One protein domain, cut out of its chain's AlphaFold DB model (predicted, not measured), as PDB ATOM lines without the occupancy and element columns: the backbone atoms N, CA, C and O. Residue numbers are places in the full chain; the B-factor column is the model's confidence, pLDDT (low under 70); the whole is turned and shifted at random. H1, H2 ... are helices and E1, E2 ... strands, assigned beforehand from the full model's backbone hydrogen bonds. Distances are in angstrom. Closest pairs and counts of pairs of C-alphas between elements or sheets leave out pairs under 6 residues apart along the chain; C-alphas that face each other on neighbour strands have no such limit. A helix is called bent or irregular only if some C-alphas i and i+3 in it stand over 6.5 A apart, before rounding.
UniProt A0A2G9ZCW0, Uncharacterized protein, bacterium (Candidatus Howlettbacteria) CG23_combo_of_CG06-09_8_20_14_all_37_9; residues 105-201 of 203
ATOM      1  N   VAL A 105      13.978  -1.661 -38.712       95.69
ATOM      2  CA  VAL A 105      14.248  -0.432 -39.485       95.69
ATOM      3  C   VAL A 105      15.521  -0.563 -40.332       95.69
ATOM      4  O   VAL A 105      15.548  -0.178 -41.500       95.69
ATOM      5  N   LYS A 106      16.572  -1.196 -39.795       95.12
ATOM      6  CA  LYS A 106      17.787  -1.494 -40.572       95.12
ATOM      7  C   LYS A 106      17.522  -2.500 -41.699       95.12
ATOM      8  O   LYS A 106      18.098  -2.392 -42.776       95.12
ATOM      9  N   ARG A 107      16.654  -3.493 -41.469       95.81
ATOM     10  CA  ARG A 107      16.288  -4.478 -42.502       95.81
ATOM     11  C   ARG A 107      15.424  -3.851 -43.592       95.81
ATOM     12  O   ARG A 107      15.559  -4.247 -44.744       95.81
ATOM     13  N   LEU A 108      14.594  -2.871 -43.235       97.31
ATOM     14  CA  LEU A 108      13.841  -2.058 -44.182       97.31
ATOM     15  C   LEU A 108      14.792  -1.289 -45.102       97.31
ATOM     16  O   LEU A 108      14.657  -1.402 -46.312       97.31
ATOM     17  N   SER A 109      15.786  -0.592 -44.546       97.00
ATOM     18  CA  SER A 109      16.822   0.104 -45.327       97.00
ATOM     19  C   SER A 109      17.544  -0.841 -46.300       97.00
ATOM     20  O   SER A 109      17.554  -0.592 -47.502       97.00
ATOM     21  N   ASN A 110      18.006  -2.006 -45.825       97.19
ATOM     22  CA  ASN A 110      18.626  -3.010 -46.697       97.19
ATOM     23  C   ASN A 110      17.696  -3.475 -47.834       97.19
ATOM     24  O   ASN A 110      18.158  -3.781 -48.932       97.19
ATOM     25  N   TRP A 111      16.393  -3.591 -47.566       97.88
ATOM     26  CA  TRP A 111      15.404  -3.964 -48.575       97.88
ATOM     27  C   TRP A 111      15.191  -2.838 -49.597       97.88
ATOM     28  O   TRP A 111      15.198  -3.111 -50.793       97.88
ATOM     29  N   VAL A 112      15.090  -1.583 -49.145       98.12
ATOM     30  CA  VAL A 112      14.994  -0.385 -50.000       98.12
ATOM     31  C   VAL A 112      16.187  -0.297 -50.953       98.12
ATOM     32  O   VAL A 112      15.999  -0.099 -52.153       98.12
ATOM     33  N   ASP A 113      17.403  -0.511 -50.448       97.75
ATOM     34  CA  ASP A 113      18.624  -0.503 -51.260       97.75
ATOM     35  C   ASP A 113      18.651  -1.648 -52.272       97.75
ATOM     36  O   ASP A 113      18.976  -1.440 -53.441       97.75
ATOM     37  N   LYS A 114      18.278  -2.856 -51.839       97.94
ATOM     38  CA  LYS A 114      18.253  -4.044 -52.697       97.94
ATOM     39  C   LYS A 114      17.267  -3.902 -53.859       97.94
ATOM     40  O   LYS A 114      17.567  -4.356 -54.958       97.94
ATOM     41  N   GLU A 115      16.105  -3.310 -53.611       97.69
ATOM     42  CA  GLU A 115      15.069  -3.104 -54.627       97.69
ATOM     43  C   GLU A 115      15.317  -1.853 -55.490       97.69
ATOM     44  O   GLU A 115      14.551  -1.594 -56.415       97.69
ATOM     45  N   GLY A 116      16.373  -1.075 -55.210       96.81
ATOM     46  CA  GLY A 116      16.685   0.146 -55.956       96.81
ATOM     47  C   GLY A 116      15.607   1.220 -55.809       96.81
ATOM     48  O   GLY A 116      15.269   1.895 -56.775       96.81
ATOM     49  N   ILE A 117      15.016   1.339 -54.618       97.00
ATOM     50  CA  ILE A 117      13.953   2.309 -54.351       97.00
ATOM     51  C   ILE A 117      14.584   3.662 -54.011       97.00
ATOM     52  O   ILE A 117      15.255   3.803 -52.989       97.00
ATOM     53  N   ASP A 118      14.328   4.662 -54.853       95.94
ATOM     54  CA  ASP A 118      14.849   6.023 -54.667       95.94
ATOM     55  C   ASP A 118      14.100   6.807 -53.588       95.94
ATOM     56  O   ASP A 118      14.670   7.692 -52.954       95.94
ATOM     57  N   LYS A 119      12.808   6.509 -53.388       97.25
ATOM     58  CA  LYS A 119      11.950   7.228 -52.445       97.25
ATOM     59  C   LYS A 119      10.869   6.333 -51.841       97.25
ATOM     60  O   LYS A 119      10.172   5.620 -52.564       97.25
ATOM     61  N   ILE A 120      10.703   6.404 -50.523       97.81
ATOM     62  CA  ILE A 120       9.716   5.643 -49.753       97.81
ATOM     63  C   ILE A 120       9.127   6.493 -48.623       97.81
ATOM     64  O   ILE A 120       9.845   7.198 -47.917       97.81
ATOM     65  N   TYR A 121       7.813   6.411 -48.441       97.88
ATOM     66  CA  TYR A 121       7.108   6.977 -47.295       97.88
ATOM     67  C   TYR A 121       7.196   6.020 -46.107       97.88
ATOM     68  O   TYR A 121       7.027   4.814 -46.278       97.88
ATOM     69  N   VAL A 122       7.474   6.530 -44.910       97.62
ATOM     70  CA  VAL A 122       7.821   5.704 -43.747       97.62
ATOM     71  C   VAL A 122       7.045   6.165 -42.513       97.62
ATOM     72  O   VAL A 122       7.287   7.259 -42.010       97.62
ATOM     73  N   ASP A 123       6.161   5.300 -42.009       96.81
ATOM     74  CA  ASP A 123       5.473   5.430 -40.716       96.81
ATOM     75  C   ASP A 123       5.739   4.167 -39.880       96.81
ATOM     76  O   ASP A 123       4.954   3.213 -39.855       96.81
ATOM     77  N   VAL A 124       6.919   4.110 -39.260       95.69
ATOM     78  CA  VAL A 124       7.415   2.916 -38.555       95.69
ATOM     79  C   VAL A 124       7.707   3.215 -37.093       95.69
ATOM     80  O   VAL A 124       8.068   4.338 -36.734       95.69
ATOM     81  N   PHE A 125       7.575   2.196 -36.248       92.56
ATOM     82  CA  PHE A 125       7.845   2.303 -34.825       92.56
ATOM     83  C   PHE A 125       9.306   2.721 -34.608       92.56
ATOM     84  O   PHE A 125      10.217   2.115 -35.187       92.56
ATOM     85  N   PRO A 126       9.558   3.767 -33.805       85.88
ATOM     86  CA  PRO A 126      10.903   4.280 -33.634       85.88
ATOM     87  C   PRO A 126      11.767   3.249 -32.906       85.88
ATOM     88  O   PRO A 126      11.401   2.730 -31.853       85.88
ATOM     89  N   GLY A 127      12.934   2.971 -33.482       84.06
ATOM     90  CA  GLY A 127      13.979   2.194 -32.828       84.06
ATOM     91  C   GLY A 127      14.987   3.078 -32.096       84.06
ATOM     92  O   GLY A 127      14.835   4.298 -32.043       84.06
ATOM     93  N   PRO A 128      16.082   2.481 -31.590       83.81
ATOM     94  CA  PRO A 128      17.189   3.228 -30.991       83.81
ATOM     95  C   PRO A 128      17.814   4.259 -31.939       83.81
ATOM     96  O   PRO A 128      18.355   5.262 -31.485       83.81
ATOM     97  N   MET A 129      17.749   3.999 -33.250       88.88
ATOM     98  CA  MET A 129      18.135   4.943 -34.296       88.88
ATOM     99  C   MET A 129      16.926   5.260 -35.177       88.88
ATOM    100  O   MET A 129      16.188   4.337 -35.538       88.88
ATOM    101  N   PRO A 130      16.727   6.536 -35.552       89.94
ATOM    102  CA  PRO A 130      15.614   6.936 -36.401       89.94
ATOM    103  C   PRO A 130      15.761   6.333 -37.800       89.94
ATOM    104  O   PRO A 130      16.870   6.160 -38.299       89.94
ATOM    105  N   ALA A 131      14.645   6.074 -38.480       93.06
ATOM    106  CA  ALA A 131      14.656   5.536 -39.843       93.06
ATOM    107  C   ALA A 131      15.473   6.399 -40.826       93.06
ATOM    108  O   ALA A 131      16.175   5.860 -41.685       93.06
ATOM    109  N   LYS A 132      15.491   7.723 -40.614       94.50
ATOM    110  CA  LYS A 132      16.264   8.683 -41.414       94.50
ATOM    111  C   LYS A 132      17.773   8.441 -41.341       94.50
ATOM    112  O   LYS A 132      18.469   8.702 -42.308       94.50
ATOM    113  N   TYR A 133      18.274   7.900 -40.229       94.56
ATOM    114  CA  TYR A 133      19.689   7.539 -40.100       94.56
ATOM    115  C   TYR A 133      20.102   6.440 -41.092       94.56
ATOM    116  O   TYR A 133      21.237   6.427 -41.544       94.56
ATOM    117  N   TYR A 134      19.194   5.517 -41.432       94.94
ATOM    118  CA  TYR A 134      19.501   4.381 -42.309       94.94
ATOM    119  C   TYR A 134      19.137   4.605 -43.779       94.94
ATOM    120  O   TYR A 134      19.668   3.914 -44.641       94.94
ATOM    121  N   MET A 135      18.169   5.478 -44.062       95.44
ATOM    122  CA  MET A 135      17.641   5.686 -45.418       95.44
ATOM    123  C   MET A 135      17.914   7.089 -45.967       95.44
ATOM    124  O   MET A 135      17.655   7.324 -47.142       95.44
ATOM    125  N   GLU A 136      18.441   7.999 -45.142       94.75
ATOM    126  CA  GLU A 136      18.830   9.358 -45.531       94.75
ATOM    127  C   GLU A 136      17.728  10.058 -46.349       94.75
ATOM    128  O   GLU A 136      16.582  10.142 -45.897       94.75
ATOM    129  N   ASP A 137      18.057  10.529 -47.553       95.31
ATOM    130  CA  ASP A 137      17.161  11.268 -48.445       95.31
ATOM    131  C   ASP A 137      16.137  10.379 -49.171       95.31
ATOM    132  O   ASP A 137      15.186  10.891 -49.767       95.31
ATOM    133  N   LYS A 138      16.278   9.048 -49.098       96.56
ATOM    134  CA  LYS A 138      15.300   8.111 -49.678       96.56
ATOM    135  C   LYS A 138      14.005   8.067 -48.876       96.56
ATOM    136  O   LYS A 138      12.963   7.660 -49.384       96.56
ATOM    137  N   MET A 139      14.055   8.445 -47.605       95.88
ATOM    138  CA  MET A 139      12.913   8.388 -46.706       95.88
ATOM    139  C   MET A 139      12.129   9.703 -46.711       95.88
ATOM    140  O   MET A 139      12.682  10.785 -46.527       95.88
ATOM    141  N   VAL A 140      10.806   9.586 -46.782       96.25
ATOM    142  CA  VAL A 140       9.863  10.646 -46.423       96.25
ATOM    143  C   VAL A 140       9.109  10.222 -45.176       96.25
ATOM    144  O   VAL A 140       8.461   9.177 -45.164       96.25
ATOM    145  N   GLU A 141       9.189  11.030 -44.126       94.88
ATOM    146  CA  GLU A 141       8.399  10.812 -42.917       94.88
ATOM    147  C   GLU A 141       6.903  10.887 -43.239       94.88
ATOM    148  O   GLU A 141       6.449  11.764 -43.981       94.88
ATOM    149  N   TRP A 142       6.143   9.928 -42.721       95.75
ATOM    150  CA  TRP A 142       4.736   9.761 -43.044       95.75
ATOM    151  C   TRP A 142       3.913   9.477 -41.800       95.75
ATOM    152  O   TRP A 142       4.377   8.802 -40.891       95.75
ATOM    153  N   HIS A 143       2.660   9.931 -41.811       94.38
ATOM    154  CA  HIS A 143       1.644   9.534 -40.847       94.38
ATOM    155  C   HIS A 143       0.298   9.395 -41.544       94.38
ATOM    156  O   HIS A 143      -0.030  10.160 -42.452       94.38
ATOM    157  N   VAL A 144      -0.524   8.464 -41.068       94.75
ATOM    158  CA  VAL A 144      -1.855   8.187 -41.631       94.75
ATOM    159  C   VAL A 144      -2.770   9.418 -41.695       94.75
ATOM    160  O   VAL A 144      -3.564   9.557 -42.620       94.75
ATOM    161  N   GLN A 145      -2.614  10.368 -40.771       93.12
ATOM    162  CA  GLN A 145      -3.411  11.599 -40.759       93.12
ATOM    163  C   GLN A 145      -3.111  12.521 -41.956       93.12
ATOM    164  O   GLN A 145      -3.907  13.401 -42.268       93.12
ATOM    165  N   ASN A 146      -2.004  12.302 -42.673       92.06
ATOM    166  CA  ASN A 146      -1.641  13.097 -43.843       92.06
ATOM    167  C   ASN A 146      -2.388  12.679 -45.118       92.06
ATOM    168  O   ASN A 146      -2.312  13.416 -46.097       92.06
ATOM    169  N   PHE A 147      -3.126  11.558 -45.124       88.69
ATOM    170  CA  PHE A 147      -3.814  11.044 -46.320       88.69
ATOM    171  C   PHE A 147      -4.812  12.029 -46.958       88.69
ATOM    172  O   PHE A 147      -5.059  11.943 -48.162       88.69
ATOM    173  N   GLU A 148      -5.387  12.949 -46.178       86.31
ATOM    174  CA  GLU A 148      -6.257  14.022 -46.691       86.31
ATOM    175  C   GLU A 148      -5.478  15.081 -47.486       86.31
ATOM    176  O   GLU A 148      -5.980  15.600 -48.480       86.31
ATOM    177  N   ASN A 149      -4.246  15.377 -47.069       88.06
ATOM    178  CA  ASN A 149      -3.432  16.456 -47.635       88.06
ATOM    179  C   ASN A 149      -2.494  15.965 -48.739       88.06
ATOM    180  O   ASN A 149      -2.169  16.704 -49.665       88.06
ATOM    181  N   GLN A 150      -2.028  14.725 -48.625       89.44
ATOM    182  CA  GLN A 150      -1.057  14.127 -49.522       89.44
ATOM    183  C   GLN A 150      -1.388  12.646 -49.691       89.44
ATOM    184  O   GLN A 150      -1.791  11.969 -48.754       89.44
ATOM    185  N   TRP A 151      -1.208  12.117 -50.895       91.12
ATOM    186  CA  TRP A 151      -1.246  10.678 -51.130       91.12
ATOM    187  C   TRP A 151       0.198  10.167 -51.278       91.12
ATOM    188  O   TRP A 151       0.964  10.768 -52.036       91.12
ATOM    189  N   PRO A 152       0.614   9.111 -50.553       92.50
ATOM    190  CA  PRO A 152       1.979   8.607 -50.607       92.50
ATOM    191  C   PRO A 152       2.169   7.727 -51.849       92.50
ATOM    192  O   PRO A 152       2.082   6.502 -51.797       92.50
ATOM    193  N   GLU A 153       2.389   8.369 -52.994       92.94
ATOM    194  CA  GLU A 153       2.608   7.697 -54.278       92.94
ATOM    195  C   GLU A 153       3.881   6.845 -54.279       92.94
ATOM    196  O   GLU A 153       4.939   7.276 -53.818       92.94
ATOM    197  N   GLY A 154       3.812   5.637 -54.844       95.50
ATOM    198  CA  GLY A 154       4.956   4.729 -54.881       95.50
ATOM    199  C   GLY A 154       4.991   3.814 -53.662       95.50
ATOM    200  O   GLY A 154       4.087   3.004 -53.495       95.50
ATOM    201  N   TYR A 155       6.052   3.867 -52.857       97.81
ATOM    202  CA  TYR A 155       6.265   2.918 -51.760       97.81
ATOM    203  C   TYR A 155       5.889   3.523 -50.407       97.81
ATOM    204  O   TYR A 155       6.305   4.635 -50.089       97.81
ATOM    205  N   LEU A 156       5.160   2.762 -49.591       98.19
ATOM    206  CA  LEU A 156       4.799   3.114 -48.219       98.19
ATOM    207  C   LEU A 156       5.154   1.955 -47.277       98.19
ATOM    208  O   LEU A 156       4.652   0.845 -47.446       98.19
ATOM    209  N   ALA A 157       5.995   2.220 -46.282       98.31
ATOM    210  CA  ALA A 157       6.319   1.314 -45.188       98.31
ATOM    211  C   ALA A 157       5.548   1.719 -43.927       98.31
ATOM    212  O   ALA A 157       5.660   2.858 -43.475       98.31
ATOM    213  N   VAL A 158       4.796   0.782 -43.349       97.56
ATOM    214  CA  VAL A 158       3.993   1.005 -42.139       97.56
ATOM    215  C   VAL A 158       4.296  -0.080 -41.118       97.56
ATOM    216  O   VAL A 158       4.160  -1.264 -41.429       97.56
ATOM    217  N   SER A 159       4.662   0.290 -39.891       96.56
ATOM    218  CA  SER A 159       4.758  -0.694 -38.806       96.56
ATOM    219  C   SER A 159       3.387  -1.284 -38.488       96.56
ATOM    220  O   SER A 159       2.399  -0.565 -38.354       96.56
ATOM    221  N   GLU A 160       3.327  -2.593 -38.281       96.12
ATOM    222  CA  GLU A 160       2.116  -3.330 -37.909       96.12
ATOM    223  C   GLU A 160       1.471  -2.778 -36.633       96.12
ATOM    224  O   GLU A 160       0.244  -2.687 -36.536       96.12
ATOM    225  N   THR A 161       2.300  -2.322 -35.690       94.44
ATOM    226  CA  THR A 161       1.864  -1.624 -34.478       94.44
ATOM    227  C   THR A 161       1.095  -0.347 -34.808       94.44
ATOM    228  O   THR A 161       0.005  -0.135 -34.283       94.44
ATOM    229  N   PHE A 162       1.612   0.504 -35.698       95.19
ATOM    230  CA  PHE A 162       0.932   1.742 -36.096       95.19
ATOM    231  C   PHE A 162      -0.302   1.462 -36.954       95.19
ATOM    232  O   PHE A 162      -1.343   2.080 -36.734       95.19
ATOM    233  N   PHE A 163      -0.226   0.462 -37.832       95.81
ATOM    234  CA  PHE A 163      -1.342  -0.016 -38.643       95.81
ATOM    235  C   PHE A 163      -2.567  -0.394 -37.800       95.81
ATOM    236  O   PHE A 163      -3.697  -0.035 -38.135       95.81
ATOM    237  N   GLN A 164      -2.363  -1.119 -36.699       95.38
ATOM    238  CA  GLN A 164      -3.451  -1.513 -35.804       95.38
ATOM    239  C   GLN A 164      -3.824  -0.407 -34.814       95.38
ATOM    240  O   GLN A 164      -5.011  -0.177 -34.576       95.38
ATOM    241  N   ASN A 165      -2.844   0.323 -34.272       94.06
ATOM    242  CA  ASN A 165      -3.108   1.404 -33.322       94.06
ATOM    243  C   ASN A 165      -3.944   2.527 -33.937       94.06
ATOM    244  O   ASN A 165      -4.838   3.031 -33.259       94.06
ATOM    245  N   SER A 166      -3.721   2.889 -35.206       95.31
ATOM    246  CA  SER A 166      -4.565   3.888 -35.876       95.31
ATOM    247  C   SER A 166      -6.033   3.446 -35.891       95.31
ATOM    248  O   SER A 166      -6.917   4.222 -35.550       95.31
ATOM    249  N   ARG A 167      -6.306   2.161 -36.174       95.12
ATOM    250  CA  ARG A 167      -7.677   1.613 -36.195       95.12
ATOM    251  C   ARG A 167      -8.322   1.619 -34.817       95.12
ATOM    252  O   ARG A 167      -9.515   1.882 -34.682       95.12
ATOM    253  N   LEU A 168      -7.544   1.305 -33.781       93.81
ATOM    254  CA  LEU A 168      -8.018   1.374 -32.400       93.81
ATOM    255  C   LEU A 168      -8.383   2.812 -32.019       93.81
ATOM    256  O   LEU A 168      -9.466   3.036 -31.482       93.81
ATOM    257  N   LYS A 169      -7.530   3.784 -32.351       94.38
ATOM    258  CA  LYS A 169      -7.787   5.206 -32.093       94.38
ATOM    259  C   LYS A 169      -9.003   5.730 -32.855       94.38
ATOM    260  O   LYS A 169      -9.796   6.467 -32.274       94.38
ATOM    261  N   THR A 170      -9.206   5.315 -34.103       95.06
ATOM    262  CA  THR A 170     -10.409   5.676 -34.866       95.06
ATOM    263  C   THR A 170     -11.671   5.059 -34.276       95.06
ATOM    264  O   THR A 170     -12.662   5.763 -34.096       95.06
ATOM    265  N   LYS A 171     -11.635   3.793 -33.839       93.56
ATOM    266  CA  LYS A 171     -12.756   3.179 -33.099       93.56
ATOM    267  C   LYS A 171     -13.074   3.888 -31.779       93.56
ATOM    268  O   LYS A 171     -14.224   3.885 -31.357       93.56
ATOM    269  N   GLN A 172     -12.074   4.484 -31.134       94.94
ATOM    270  CA  GLN A 172     -12.235   5.291 -29.920       94.94
ATOM    271  C   GLN A 172     -12.662   6.743 -30.206       94.94
ATOM    272  O   GLN A 172     -12.875   7.503 -29.265       94.94
ATOM    273  N   GLY A 173     -12.781   7.144 -31.476       93.19
ATOM    274  CA  GLY A 173     -13.133   8.509 -31.876       93.19
ATOM    275  C   GLY A 173     -12.008   9.536 -31.701       93.19
ATOM    276  O   GLY A 173     -12.276  10.733 -31.747       93.19
ATOM    277  N   VAL A 174     -10.764   9.092 -31.490       93.06
ATOM    278  CA  VAL A 174      -9.593   9.967 -31.289       93.06
ATOM    279  C   VAL A 174      -9.042  10.476 -32.622       93.06
ATOM    280  O   VAL A 174      -8.702  11.649 -32.746       93.06
ATOM    281  N   GLU A 175      -8.958   9.599 -33.623       92.00
ATOM    282  CA  GLU A 175      -8.421   9.897 -34.956       92.00
ATOM    283  C   GLU A 175      -9.502   9.689 -36.026       92.00
ATOM    284  O   GLU A 175     -10.298   8.756 -35.936       92.00
ATOM    285  N   LYS A 176      -9.543  10.548 -37.051       89.50
ATOM    286  CA  LYS A 176     -10.566  10.468 -38.113       89.50
ATOM    287  C   LYS A 176     -10.210   9.474 -39.215       89.50
ATOM    288  O   LYS A 176     -11.104   8.856 -39.782       89.50
ATOM    289  N   ILE A 177      -8.918   9.348 -39.512       93.31
ATOM    290  CA  ILE A 177      -8.383   8.495 -40.573       93.31
ATOM    291  C   ILE A 177      -7.509   7.423 -39.935       93.31
ATOM    292  O   ILE A 177      -6.767   7.703 -38.995       93.31
ATOM    293  N   ASP A 178      -7.561   6.215 -40.480       95.94
ATOM    294  CA  ASP A 178      -6.678   5.119 -40.111       95.94
ATOM    295  C   ASP A 178      -6.202   4.349 -41.355       95.94
ATOM    296  O   ASP A 178      -6.568   4.633 -42.499       95.94
ATOM    297  N   TYR A 179      -5.359   3.346 -41.127       96.56
ATOM    298  CA  TYR A 179      -4.813   2.513 -42.186       96.56
ATOM    299  C   TYR A 179      -5.817   1.513 -42.798       96.56
ATOM    300  O   TYR A 179      -5.411   0.678 -43.605       96.56
ATOM    301  N   SER A 180      -7.120   1.574 -42.485       95.00
ATOM    302  CA  SER A 180      -8.151   0.819 -43.226       95.00
ATOM    303  C   SER A 180      -8.257   1.245 -44.688       95.00
ATOM    304  O   SER A 180      -8.634   0.437 -45.533       95.00
ATOM    305  N   ILE A 181      -7.794   2.452 -45.033       93.88
ATOM    306  CA  ILE A 181      -7.635   2.889 -46.429       93.88
ATOM    307  C   ILE A 181      -6.745   1.940 -47.253       93.88
ATOM    308  O   ILE A 181      -6.874   1.860 -48.475       93.88
ATOM    309  N   LEU A 182      -5.863   1.188 -46.586       95.69
ATOM    310  CA  LEU A 182      -4.988   0.202 -47.211       95.69
ATOM    311  C   LEU A 182      -5.629  -1.191 -47.349       95.69
ATOM    312  O   LEU A 182      -5.001  -2.060 -47.942       95.69
ATOM    313  N   ASP A 183      -6.856  -1.433 -46.866       93.81
ATOM    314  CA  ASP A 183      -7.491  -2.770 -46.901       93.81
ATOM    315  C   ASP A 183      -7.737  -3.290 -48.328       93.81
ATOM    316  O   ASP A 183      -7.755  -4.501 -48.558       93.81
ATOM    317  N   GLY A 184      -7.869  -2.387 -49.305       93.25
ATOM    318  CA  GLY A 184      -7.944  -2.730 -50.731       93.25
ATOM    319  C   GLY A 184      -6.595  -3.081 -51.371       93.25
ATOM    320  O   GLY A 184      -6.561  -3.561 -52.505       93.25
ATOM    321  N   TYR A 185      -5.484  -2.866 -50.665       95.12
ATOM    322  CA  TYR A 185      -4.130  -3.065 -51.167       95.12
ATOM    323  C   TYR A 185      -3.481  -4.267 -50.483       95.12
ATOM    324  O   TYR A 185      -3.549  -4.443 -49.268       95.12
ATOM    325  N   LYS A 186      -2.807  -5.113 -51.265       95.31
ATOM    326  CA  LYS A 186      -1.997  -6.201 -50.707       95.31
ATOM    327  C   LYS A 186      -0.581  -5.689 -50.439       95.31
ATOM    328  O   LYS A 186      -0.001  -5.087 -51.345       95.31
ATOM    329  N   PRO A 187      -0.005  -5.943 -49.251       97.25
ATOM    330  CA  PRO A 187       1.392  -5.621 -49.013       97.25
ATOM    331  C   PRO A 187       2.273  -6.442 -49.964       97.25
ATOM    332  O   PRO A 187       2.064  -7.644 -50.142       97.25
ATOM    333  N   ILE A 188       3.249  -5.785 -50.585       97.69
ATOM    334  CA  ILE A 188       4.208  -6.402 -51.511       97.69
ATOM    335  C   ILE A 188       5.351  -7.100 -50.767       97.69
ATOM    336  O   ILE A 188       5.976  -8.013 -51.301       97.69
ATOM    337  N   ALA A 189       5.610  -6.680 -49.530       97.62
ATOM    338  CA  ALA A 189       6.596  -7.266 -48.641       97.62
ATOM    339  C   ALA A 189       6.188  -7.041 -47.181       97.62
ATOM    340  O   ALA A 189       5.396  -6.153 -46.863       97.62
ATOM    341  N   GLN A 190       6.751  -7.858 -46.297       97.38
ATOM    342  CA  GLN A 190       6.600  -7.743 -44.852       97.38
ATOM    343  C   GLN A 190       7.987  -7.929 -44.240       97.38
ATOM    344  O   GLN A 190       8.533  -9.036 -44.236       97.38
ATOM    345  N   ILE A 191       8.593  -6.833 -43.799       97.50
ATOM    346  CA  ILE A 191       9.957  -6.823 -43.285       97.50
ATOM    347  C   ILE A 191       9.920  -7.224 -41.819       97.50
ATOM    348  O   ILE A 191       9.227  -6.616 -41.008       97.50
ATOM    349  N   GLY A 192      10.636  -8.303 -41.514       95.31
ATOM    350  CA  GLY A 192      10.829  -8.791 -40.155       95.31
ATOM    351  C   GLY A 192       9.566  -9.200 -39.395       95.31
ATOM    352  O   GLY A 192       9.665  -9.437 -38.196       95.31
ATOM    353  N   TYR A 193       8.421  -9.322 -40.077       96.31
ATOM    354  CA  TYR A 193       7.099  -9.512 -39.460       96.31
ATOM    355  C   TYR A 193       6.722  -8.379 -38.491       96.31
ATOM    356  O   TYR A 193       6.135  -8.621 -37.442       96.31
ATOM    357  N   SER A 194       7.143  -7.153 -38.806       96.25
ATOM    358  CA  SER A 194       6.821  -5.950 -38.031       96.25
ATOM    359  C   SER A 194       6.495  -4.743 -38.914       96.25
ATOM    360  O   SER A 194       5.795  -3.844 -38.459       96.25
ATOM    361  N   ILE A 195       6.941  -4.719 -40.179       97.69
ATOM    362  CA  ILE A 195       6.713  -3.608 -41.116       97.69
ATOM    363  C   ILE A 195       6.078  -4.131 -42.407       97.69
ATOM    364  O   ILE A 195       6.656  -4.961 -43.107       97.69
ATOM    365  N   LEU A 196       4.910  -3.605 -42.761       98.00
ATOM    366  CA  LEU A 196       4.208  -3.878 -44.013       98.00
ATOM    367  C   LEU A 196       4.639  -2.879 -45.084       98.00
ATOM    368  O   LEU A 196       4.668  -1.674 -44.833       98.00
ATOM    369  N   ILE A 197       4.927  -3.369 -46.289       98.31
ATOM    370  CA  ILE A 197       5.277  -2.527 -47.435       98.31
ATOM    371  C   ILE A 197       4.163  -2.560 -48.464       98.31
ATOM    372  O   ILE A 197       3.790  -3.628 -48.950       98.31
ATOM    373  N   TYR A 198       3.684  -1.388 -48.854       98.19
ATOM    374  CA  TYR A 198       2.672  -1.195 -49.881       98.19
ATOM    375  C   TYR A 198       3.268  -0.478 -51.086       98.19
ATOM    376  O   TYR A 198       4.133   0.385 -50.941       98.19
ATOM    377  N   LYS A 199       2.775  -0.828 -52.278       97.19
ATOM    378  CA  LYS A 199       3.006  -0.067 -53.506       97.19
ATOM    379  C   LYS A 199       1.685   0.548 -53.951       97.19
ATOM    380  O   LYS A 199       0.766  -0.181 -54.319       97.19
ATOM    381  N   LEU A 200       1.591   1.866 -53.872       95.69
ATOM    382  CA  LEU A 200       0.384   2.635 -54.134       95.69
ATOM    383  C   LEU A 200       0.471   3.318 -55.506       95.69
ATOM    384  O   LEU A 200       1.550   3.783 -55.891       95.69
ATOM    385  N   PRO A 201      -0.641   3.370 -56.259       93.06
ATOM    386  CA  PRO A 201      -0.681   4.053 -57.545       93.06
ATOM    387  C   PRO A 201      -0.539   5.567 -57.362       93.06
ATOM    388  O   PRO A 201      -0.880   6.102 -56.303       93.06
TER     389      PRO A 201
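What this domain is: This is residues 105 to 201 of the 203 residues of an uncharacterized protein of bacterium (Candidatus Howlettbacteria) CG23_combo_of_CG06-09_8_20_14_all_37_9 (UniProt A0A2G9ZCW0). A strongly twisted five-stranded sheet stands between two groups of helices: H1 and H2 lie side by side over one of its faces, while H4 runs away from the end of E3 with short H5 beside it and short H3 near H5, well away from H1 and H2. The printed part has 97 residues with five named helices and five named strands, in the order H1 E1 H2 E2 H3 E3 H4 H5 E4 E5. The sheet is mixed, ordered E2, E1, E3, E5, E4, and the class is mixed, helices and strands. The whole is compact, with a radius of gyration of the C-alphas of 12.9 A and spans of 38 by 31 by 23 A.

Where its parts are: H1, residues 105 to 114, begins at C-alpha 105 (14.248, -0.432, -39.485) and is 14.3 A long. E1 is residues 120 to 123, H2 131 to 138, E2 139 to 141 and H3 144 to 148. H2 and H3 are irregular: C-alphas 134 and 137 are 9.5 A apart, and C-alphas 145 and 148 are 7.0 A apart. E3, residues 154 to 159, is 17.0 A long. H4, residues 160 to 171, spans 16.9 A from C-alpha 160 (2.116, -3.330, -37.909). H5 is residues 179 to 182 and E4 189 to 191. E5, residues 195 to 200, is 15.8 A long and ends at C-alpha 200 (0.384, 2.635, -54.134).

How they stand to each other: E2 and E1 are parallel, with N 140 and O 120 at 2.8 A; E1 and E3 are parallel, with N 121 and O 155 at 2.9 A. E3 and E5 are antiparallel, with N 156 and O 198 at 2.9 A. E4 and E5 form a hairpin, with N 191 and O 195 at 2.8 A. E1, H2, E2 is a strand-helix-strand unit, two parallel neighbour strands with a helix between. E2, H3, E3 and E3, H4 H5, E4 are split units, a strand lying between their two in the sheet; these three crossovers are right-handed. H1 and H2 are on the same face of the sheet, making two layers, helices over one face. They touch, C-alphas of Ser 109 and Met 135 at 5.6 A, at a shallow tilt of 31 degrees, the same way. H2 lies over E2 at a height over the sheet of 7.2 A and only just stands up from it, rising 41 degrees. H4 only grazes the sheet, with residues 160 to 165. Its residues 163 to 167 touch H5, C-alphas of Phe 163 and Tyr 179 at 5.6 A. H3 is close to H5 but not clearly touching, C-alphas of Val 144 and Tyr 179 at 6.4 A. In H1 every O i to N i+4 pair is within hydrogen-bond range; in H4 7 of 8 are, in H2 2 of 4, and in H3 0 of 1, with 1 of 2 O i to N i+3 pairs; H5 is too short for an O i to N i+4 pair.

The domain as a whole: The two C-alphas farthest apart, those of Lys 114 and Gly 173, are 39.7 A apart. The printed part has no cut, and no link is long. Mean pLDDT of the printed part is 94.8, and no printed residue is under 70.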